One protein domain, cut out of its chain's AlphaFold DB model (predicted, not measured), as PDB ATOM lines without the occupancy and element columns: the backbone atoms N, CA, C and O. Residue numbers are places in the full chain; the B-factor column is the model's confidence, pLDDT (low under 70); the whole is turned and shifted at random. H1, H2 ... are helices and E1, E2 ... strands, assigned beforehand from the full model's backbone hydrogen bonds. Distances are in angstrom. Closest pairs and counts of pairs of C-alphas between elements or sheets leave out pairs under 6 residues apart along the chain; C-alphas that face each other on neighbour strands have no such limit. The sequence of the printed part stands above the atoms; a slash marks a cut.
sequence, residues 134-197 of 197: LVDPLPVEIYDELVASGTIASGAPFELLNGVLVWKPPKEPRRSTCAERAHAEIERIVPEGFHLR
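What this domain is: This is residues 134 to 197 of the 197 residues of an uncharacterized protein of Planctomyces sp. SH-PL62 (UniProt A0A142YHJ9). Helix H1 and the two-strand hairpin E1 E2 form a small head; a link leads from it to the long helix H2, set well away, after which residues 190 to 197 fold back. The printed part has 64 residues, mixed in class, in the order H1, E1, E2, H2, with one antiparallel sheet. It is loose, radius of gyration of the C-alphas 15.2 A, spanning 41 by 30 by 21 A.

Where its parts are: Find C-alpha 140 at (29.929, 34.584, -30.520); from there H1 runs to residue 148. E1 is residues 158 to 161, E2 164 to 167. H2, residues 173 to 189, runs 24.9 A to C-alpha 189 at (29.493, 23.560, -1.495).

How they stand to each other: In hairpin E1 and E2, N 159 and O 166 are 2.8 A apart, within hydrogen-bond range. The closest C-alphas of H1 and E1, Tyr 143 and Leu 160, are 7.3 A apart. H2 is apart from H1 and E1. Every O i to N i+4 pair is within range in H1, 11 of 13 in H2.

The domain as a whole: The printed part has no cut. Low-confidence residues include 168 to 176.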
ATOM      1  N   LEU A 134      33.215  45.482 -36.185       66.62
ATOM      2  CA  LEU A 134      32.385  44.331 -35.861       66.62
ATOM      3  C   LEU A 134      31.046  44.376 -36.609       66.62
ATOM      4  O   LEU A 134      30.463  45.437 -36.857       66.62
ATOM      5  N   VAL A 135      30.564  43.199 -37.004       61.38
ATOM      6  CA  VAL A 135      29.231  43.030 -37.594       61.38
ATOM      7  C   VAL A 135      28.206  43.009 -36.463       61.38
ATOM      8  O   VAL A 135      28.485  42.481 -35.395       61.38
ATOM      9  N   ASP A 136      27.030  43.596 -36.687       62.91
ATOM     10  CA  ASP A 136      25.942  43.647 -35.708       62.91
ATOM     11  C   ASP A 136      24.715  42.883 -36.246       62.91
ATOM     12  O   ASP A 136      24.210  43.246 -37.315       62.91
ATOM     13  N   PRO A 137      24.213  41.845 -35.549       67.44
ATOM     14  CA  PRO A 137      24.755  41.266 -34.317       67.44
ATOM     15  C   PRO A 137      26.110  40.572 -34.532       67.44
ATOM     16  O   PRO A 137      26.338  39.951 -35.571       67.44
ATOM     17  N   LEU A 138      26.974  40.666 -33.524       70.06
ATOM     18  CA  LEU A 138      28.282  40.034 -33.449       70.06
ATOM     19  C   LEU A 138      28.123  38.532 -33.174       70.06
ATOM     20  O   LEU A 138      27.545  38.172 -32.142       70.06
ATOM     21  N   PRO A 139      28.619  37.646 -34.056       77.00
ATOM     22  CA  PRO A 139      28.681  36.218 -33.766       77.00
ATOM     23  C   PRO A 139      29.550  35.949 -32.533       77.00
ATOM     24  O   PRO A 139      30.536  36.652 -32.300       77.00
ATOM     25  N   VAL A 140      29.195  34.929 -31.750       78.81
ATOM     26  CA  VAL A 140      29.929  34.584 -30.520       78.81
ATOM     27  C   VAL A 140      31.383  34.214 -30.818       78.81
ATOM     28  O   VAL A 140      32.276  34.581 -30.067       78.81
ATOM     29  N   GLU A 141      31.632  33.608 -31.975       80.00
ATOM     30  CA  GLU A 141      32.952  33.177 -32.426       80.00
ATOM     31  C   GLU A 141      33.903  34.368 -32.601       80.00
ATOM     32  O   GLU A 141      35.057  34.314 -32.184       80.00
ATOM     33  N   ILE A 142      33.401  35.484 -33.142       77.62
ATOM     34  CA  ILE A 142      34.194  36.710 -33.296       77.62
ATOM     35  C   ILE A 142      34.509  37.317 -31.925       77.62
ATOM     36  O   ILE A 142      35.604  37.829 -31.711       77.62
ATOM     37  N   TYR A 143      33.573  37.264 -30.976       78.00
ATOM     38  CA  TYR A 143      33.839  37.721 -29.612       78.00
ATOM     39  C   TYR A 143      34.912  36.873 -28.922       78.00
ATOM     40  O   TYR A 143      35.831  37.432 -28.323       78.00
ATOM     41  N   ASP A 144      34.847  35.549 -29.060       80.88
ATOM     42  CA  ASP A 144      35.856  34.643 -28.510       80.88
ATOM     43  C   ASP A 144      37.246  34.913 -29.115       80.88
ATOM     44  O   ASP A 144      38.238  34.953 -28.386       80.88
ATOM     45  N   GLU A 145      37.330  35.203 -30.419       81.38
ATOM     46  CA  GLU A 145      38.572  35.628 -31.085       81.38
ATOM     47  C   GLU A 145      39.111  36.968 -30.546       81.38
ATOM     48  O   GLU A 145      40.322  37.126 -30.350       81.38
ATOM     49  N   LEU A 146      38.241  37.941 -30.256       78.31
ATOM     50  CA  LEU A 146      38.641  39.231 -29.672       78.31
ATOM     51  C   LEU A 146      39.192  39.080 -28.250       78.31
ATOM     52  O   LEU A 146      40.148  39.771 -27.890       78.31
ATOM     53  N   VAL A 147      38.614  38.180 -27.452       79.88
ATOM     54  CA  VAL A 147      39.114  37.856 -26.108       79.88
ATOM     55  C   VAL A 147      40.438  37.096 -26.202       79.88
ATOM     56  O   VAL A 147      41.401  37.451 -25.523       79.88
ATOM     57  N   ALA A 148      40.525  36.092 -27.080       79.25
ATOM     58  CA  ALA A 148      41.732  35.289 -27.274       79.25
ATOM     59  C   ALA A 148      42.916  36.115 -27.808       79.25
ATOM     60  O   ALA A 148      44.056  35.893 -27.404       79.25
ATOM     61  N   SER A 149      42.650  37.090 -28.681       79.00
ATOM     62  CA  SER A 149      43.660  38.020 -29.206       79.00
ATOM     63  C   SER A 149      44.060  39.123 -28.220       79.00
ATOM     64  O   SER A 149      45.016  39.852 -28.481       79.00
ATOM     65  N   GLY A 150      43.345  39.268 -27.098       77.25
ATOM     66  CA  GLY A 150      43.578  40.322 -26.108       77.25
ATOM     67  C   GLY A 150      43.082  41.707 -26.533       77.25
ATOM     68  O   GLY A 150      43.350  42.683 -25.834       77.25
ATOM     69  N   THR A 151      42.340  41.805 -27.642       74.69
ATOM     70  CA  THR A 151      41.681  43.049 -28.076       74.69
ATOM     71  C   THR A 151      40.617  43.468 -27.060       74.69
ATOM     72  O   THR A 151      40.496  44.644 -26.720       74.69
ATOM     73  N   ILE A 152      39.888  42.488 -26.520       74.56
ATOM     74  CA  ILE A 152      39.084  42.641 -25.309       74.56
ATOM     75  C   ILE A 152      39.847  41.946 -24.185       74.56
ATOM     76  O   ILE A 152      40.038  40.732 -24.209       74.56
ATOM     77  N   ALA A 153      40.306  42.714 -23.196       71.62
ATOM     78  CA  ALA A 153      41.013  42.142 -22.057       71.62
ATOM     79  C   ALA A 153      40.111  41.152 -21.299       71.62
ATOM     80  O   ALA A 153      38.924  41.407 -21.088       71.62
ATOM     81  N   SER A 154      40.685  40.041 -20.833       60.09
ATOM     82  CA  SER A 154      39.989  39.143 -19.911       60.09
ATOM     83  C   SER A 154      39.611  39.918 -18.641       60.09
ATOM     84  O   SER A 154      40.476  40.501 -17.986       60.09
ATOM     85  N   GLY A 155      38.312  39.994 -18.337       64.12
ATOM     86  CA  GLY A 155      37.777  40.815 -17.244       64.12
ATOM     87  C   GLY A 155      37.493  42.279 -17.602       64.12
ATOM     88  O   GLY A 155      37.166  43.067 -16.711       64.12
ATOM     89  N   ALA A 156      37.589  42.662 -18.880       66.00
ATOM     90  CA  ALA A 156      37.118  43.961 -19.335       66.00
ATOM     91  C   ALA A 156      35.628  44.145 -18.982       66.00
ATOM     92  O   ALA A 156      34.875  43.170 -18.927       66.00
ATOM     93  N   PRO A 157      35.172  45.388 -18.748       70.69
ATOM     94  CA  PRO A 157      33.789  45.692 -18.395       70.69
ATOM     95  C   PRO A 157      32.857  45.559 -19.609       70.69
ATOM     96  O   PRO A 157      32.031  46.429 -19.841       70.69
ATOM     97  N   PHE A 158      32.993  44.515 -20.421       73.50
ATOM     98  CA  PHE A 158      32.197  44.282 -21.618       73.50
ATOM     99  C   PHE A 158      31.640  42.857 -21.598       73.50
ATOM    100  O   PHE A 158      32.340  41.919 -21.231       73.50
ATOM    101  N   GLU A 159      30.380  42.697 -21.988       74.62
ATOM    102  CA  GLU A 159      29.712  41.403 -22.147       74.62
ATOM    103  C   GLU A 159      29.065  41.337 -23.533       74.62
ATOM    104  O   GLU A 159      28.526  42.335 -24.013       74.62
ATOM    105  N   LEU A 160      29.087  40.173 -24.186       75.19
ATOM    106  CA  LEU A 160      28.310  39.946 -25.402       75.19
ATOM    107  C   LEU A 160      26.900  39.470 -25.032       75.19
ATOM    108  O   LEU A 160      26.724  38.347 -24.566       75.19
ATOM    109  N   LEU A 161      25.885  40.299 -25.276       72.56
ATOM    110  CA  LEU A 161      24.483  39.968 -25.013       72.56
ATOM    111  C   LEU A 161      23.679  40.019 -26.312       72.56
ATOM    112  O   LEU A 161      23.489  41.083 -26.895       72.56
ATOM    113  N   ASN A 162      23.178  38.864 -26.764       65.06
ATOM    114  CA  ASN A 162      22.394  38.732 -28.003       65.06
ATOM    115  C   ASN A 162      23.087  39.347 -29.234       65.06
ATOM    116  O   ASN A 162      22.447  40.001 -30.059       65.06
ATOM    117  N   GLY A 163      24.406  39.170 -29.334       66.12
ATOM    118  CA  GLY A 163      25.208  39.729 -30.419       66.12
ATOM    119  C   GLY A 163      25.504  41.226 -30.295       66.12
ATOM    120  O   GLY A 163      26.020  41.823 -31.230       66.12
ATOM    121  N   VAL A 164      25.198  41.858 -29.162       69.88
ATOM    122  CA  VAL A 164      25.562  43.252 -28.887       69.88
ATOM    123  C   VAL A 164      26.646  43.274 -27.820       69.88
ATOM    124  O   VAL A 164      26.492  42.642 -26.777       69.88
ATOM    125  N   LEU A 165      27.740  43.994 -28.073       72.44
ATOM    126  CA  LEU A 165      28.758  44.239 -27.058       72.44
ATOM    127  C   LEU A 165      28.249  45.316 -26.091       72.44
ATOM    128  O   LEU A 165      27.936  46.433 -26.493       72.44
ATOM    129  N   VAL A 166      28.148  44.964 -24.817       71.75
ATOM    130  CA  VAL A 166      27.485  45.745 -23.773       71.75
ATOM    131  C   VAL A 166      28.511  46.119 -22.714       71.75
ATOM    132  O   VAL A 166      29.119  45.241 -22.112       71.75
ATOM    133  N   TRP A 167      28.684  47.414 -22.435       70.88
ATOM    134  CA  TRP A 167      29.541  47.849 -21.329       70.88
ATOM    135  C   TRP A 167      28.856  47.646 -19.976       70.88
ATOM    136  O   TRP A 167      27.825  48.255 -19.689       70.88
ATOM    137  N   LYS A 168      29.449  46.815 -19.124       66.31
ATOM    138  CA  LYS A 168      29.045  46.587 -17.742       66.31
ATOM    139  C   LYS A 168      29.763  47.578 -16.825       66.31
ATOM    140  O   LYS A 168      30.980  47.502 -16.692       66.31
ATOM    141  N   PRO A 169      29.046  48.466 -16.124       58.81
ATOM    142  CA  PRO A 169      29.700  49.393 -15.216       58.81
ATOM    143  C   PRO A 169      30.490  48.659 -14.124       58.81
ATOM    144  O   PRO A 169      30.091  47.561 -13.709       58.81
ATOM    145  N   PRO A 170      31.585  49.265 -13.628       61.69
ATOM    146  CA  PRO A 170      32.330  48.719 -12.504       61.69
ATOM    147  C   PRO A 170      31.382  48.477 -11.327       61.69
ATOM    148  O   PRO A 170      30.533  49.314 -11.007       61.69
ATOM    149  N   LYS A 171      31.494  47.298 -10.705       56.47
ATOM    150  CA  LYS A 171      30.637  46.927  -9.576       56.47
ATOM    151  C   LYS A 171      30.882  47.905  -8.426       56.47
ATOM    152  O   LYS A 171      32.016  48.076  -7.989       56.47
ATOM    153  N   GLU A 172      29.816  48.512  -7.911       51.72
ATOM    154  CA  GLU A 172      29.890  49.306  -6.683       51.72
ATOM    155  C   GLU A 172      30.415  48.460  -5.505       51.72
ATOM    156  O   GLU A 172      30.147  47.253  -5.472       51.72
ATOM    157  N   PRO A 173      31.053  49.072  -4.486       51.84
ATOM    158  CA  PRO A 173      31.614  48.345  -3.340       51.84
ATOM    159  C   PRO A 173      30.609  47.416  -2.641       51.84
ATOM    160  O   PRO A 173      30.934  46.310  -2.232       51.84
ATOM    161  N   ARG A 174      29.333  47.817  -2.559       58.09
ATOM    162  CA  ARG A 174      28.277  46.960  -1.989       58.09
ATOM    163  C   ARG A 174      28.005  45.714  -2.833       58.09
ATOM    164  O   ARG A 174      27.771  44.637  -2.286       58.09
ATOM    165  N   ARG A 175      28.033  45.848  -4.162       58.47
ATOM    166  CA  ARG A 175      27.836  44.727  -5.091       58.47
ATOM    167  C   ARG A 175      29.065  43.819  -5.152       58.47
ATOM    168  O   ARG A 175      28.884  42.628  -5.396       58.47
ATOM    169  N   SER A 176      30.275  44.333  -4.905       63.47
ATOM    170  CA  SER A 176      31.473  43.492  -4.787       63.47
ATOM    171  C   SER A 176      31.426  42.640  -3.519       63.47
ATOM    172  O   SER A 176      31.548  41.427  -3.626       63.47
ATOM    173  N   THR A 177      31.090  43.218  -2.360       72.44
ATOM    174  CA  THR A 177      30.993  42.461  -1.097       72.44
ATOM    175  C   THR A 177      29.947  41.344  -1.157       72.44
ATOM    176  O   THR A 177      30.194  40.239  -0.677       72.44
ATOM    177  N   CYS A 178      28.775  41.594  -1.752       74.00
ATOM    178  CA  CYS A 178      27.776  40.536  -1.934       74.00
ATOM    179  C   CYS A 178      28.263  39.440  -2.891       74.00
ATOM    180  O   CYS A 178      28.030  38.265  -2.621       74.00
ATOM    181  N   ALA A 179      28.944  39.806  -3.982       75.19
ATOM    182  CA  ALA A 179      29.490  38.836  -4.930       75.19
ATOM    183  C   ALA A 179      30.609  37.988  -4.306       75.19
ATOM    184  O   ALA A 179      30.602  36.775  -4.472       75.19
ATOM    185  N   GLU A 180      31.516  38.600  -3.540       77.94
ATOM    186  CA  GLU A 180      32.587  37.911  -2.808       77.94
ATOM    187  C   GLU A 180      32.024  36.929  -1.779       77.94
ATOM    188  O   GLU A 180      32.445  35.777  -1.727       77.94
ATOM    189  N   ARG A 181      31.023  37.354  -0.995       80.31
ATOM    190  CA  ARG A 181      30.347  36.475  -0.030       80.31
ATOM    191  C   ARG A 181      29.643  35.313  -0.719       80.31
ATOM    192  O   ARG A 181      29.761  34.185  -0.261       80.31
ATOM    193  N   ALA A 182      28.940  35.578  -1.819       80.00
ATOM    194  CA  ALA A 182      28.283  34.531  -2.591       80.00
ATOM    195  C   ALA A 182      29.300  33.535  -3.167       80.00
ATOM    196  O   ALA A 182      29.109  32.336  -3.013       80.00
ATOM    197  N   HIS A 183      30.404  34.011  -3.754       79.88
ATOM    198  CA  HIS A 183      31.492  33.147  -4.225       79.88
ATOM    199  C   HIS A 183      32.066  32.287  -3.097       79.88
ATOM    200  O   HIS A 183      32.210  31.085  -3.280       79.88
ATOM    201  N   ALA A 184      32.335  32.873  -1.927       81.06
ATOM    202  CA  ALA A 184      32.887  32.145  -0.788       81.06
ATOM    203  C   ALA A 184      31.952  31.038  -0.273       81.06
ATOM    204  O   ALA A 184      32.427  29.974   0.113       81.06
ATOM    205  N   GLU A 185      30.635  31.265  -0.265       84.19
ATOM    206  CA  GLU A 185      29.676  30.219   0.113       84.19
ATOM    207  C   GLU A 185      29.526  29.149  -0.970       84.19
ATOM    208  O   GLU A 185      29.410  27.971  -0.642       84.19
ATOM    209  N   ILE A 186      29.565  29.530  -2.250       83.00
ATOM    210  CA  ILE A 186      29.474  28.567  -3.351       83.00
ATOM    211  C   ILE A 186      30.723  27.673  -3.381       83.00
ATOM    212  O   ILE A 186      30.581  26.459  -3.429       83.00
ATOM    213  N   GLU A 187      31.930  28.226  -3.249       81.75
ATOM    214  CA  GLU A 187      33.181  27.447  -3.159       81.75
ATOM    215  C   GLU A 187      33.135  26.372  -2.055       81.75
ATOM    216  O   GLU A 187      33.682  25.288  -2.228       81.75
ATOM    217  N   ARG A 188      32.430  26.613  -0.940       81.44
ATOM    218  CA  ARG A 188      32.293  25.623   0.148       81.44
ATOM    219  C   ARG A 188      31.407  24.429  -0.193       81.44
ATOM    220  O   ARG A 188      31.532  23.390   0.451       81.44
ATOM    221  N   ILE A 189      30.469  24.596  -1.119       85.88
ATOM    222  CA  ILE A 189      29.493  23.560  -1.495       85.88
ATOM    223  C   ILE A 189      29.819  22.917  -2.845       85.88
ATOM    224  O   ILE A 189      29.193  21.927  -3.223       85.88
ATOM    225  N   VAL A 190      30.775  23.486  -3.578       82.56
ATOM    226  CA  VAL A 190      31.224  22.971  -4.864       82.56
ATOM    227  C   VAL A 190      32.107  21.729  -4.636       82.56
ATOM    228  O   VAL A 190      32.994  21.760  -3.783       82.56
ATOM    229  N   PRO A 191      31.866  20.612  -5.351       80.06
ATOM    230  CA  PRO A 191      32.655  19.391  -5.203       80.06
ATOM    231  C   PRO A 191      34.141  19.596  -5.518       80.06
ATOM    232  O   PRO A 191      34.495  20.422  -6.361       80.06
ATOM    233  N   GLU A 192      35.006  18.777  -4.914       76.94
ATOM    234  CA  GLU A 192      36.435  18.752  -5.246       76.94
ATOM    235  C   GLU A 192      36.659  18.614  -6.762       76.94
ATOM    236  O   GLU A 192      36.075  17.755  -7.425       76.94
ATOM    237  N   GLY A 193      37.516  19.482  -7.309       72.06
ATOM    238  CA  GLY A 193      37.846  19.530  -8.737       72.06
ATOM    239  C   GLY A 193      37.029  20.527  -9.564       72.06
ATOM    240  O   GLY A 193      37.339  20.724 -10.738       72.06
ATOM    241  N   PHE A 194      36.033  21.193  -8.978       64.12
ATOM    242  CA  PHE A 194      35.356  22.331  -9.597       64.12
ATOM    243  C   PHE A 194      35.878  23.640  -8.998       64.12
ATOM    244  O   PHE A 194      35.906  23.812  -7.785       64.12
ATOM    245  N   HIS A 195      36.269  24.575  -9.862       64.50
ATOM    246  CA  HIS A 195      36.674  25.924  -9.469       64.50
ATOM    247  C   HIS A 195      35.719  26.928 -10.102       64.50
ATOM    248  O   HIS A 195      35.465  26.856 -11.311       64.50
ATOM    249  N   LEU A 196      35.202  27.866  -9.307       60.94
ATOM    250  CA  LEU A 196      34.474  29.006  -9.854       60.94
ATOM    251  C   LEU A 196      35.462  29.899 -10.620       60.94
ATOM    252  O   LEU A 196      36.475  30.327 -10.070       60.94
ATOM    253  N   ARG A 197      35.173  30.155 -11.901       55.94
ATOM    254  CA  ARG A 197      35.881  31.144 -12.729       55.94
ATOM    255  C   ARG A 197      35.122  32.460 -12.753       55.94
ATOM    256  O   ARG A 197      33.878  32.407 -12.878       55.94
TER     257      ARG A 197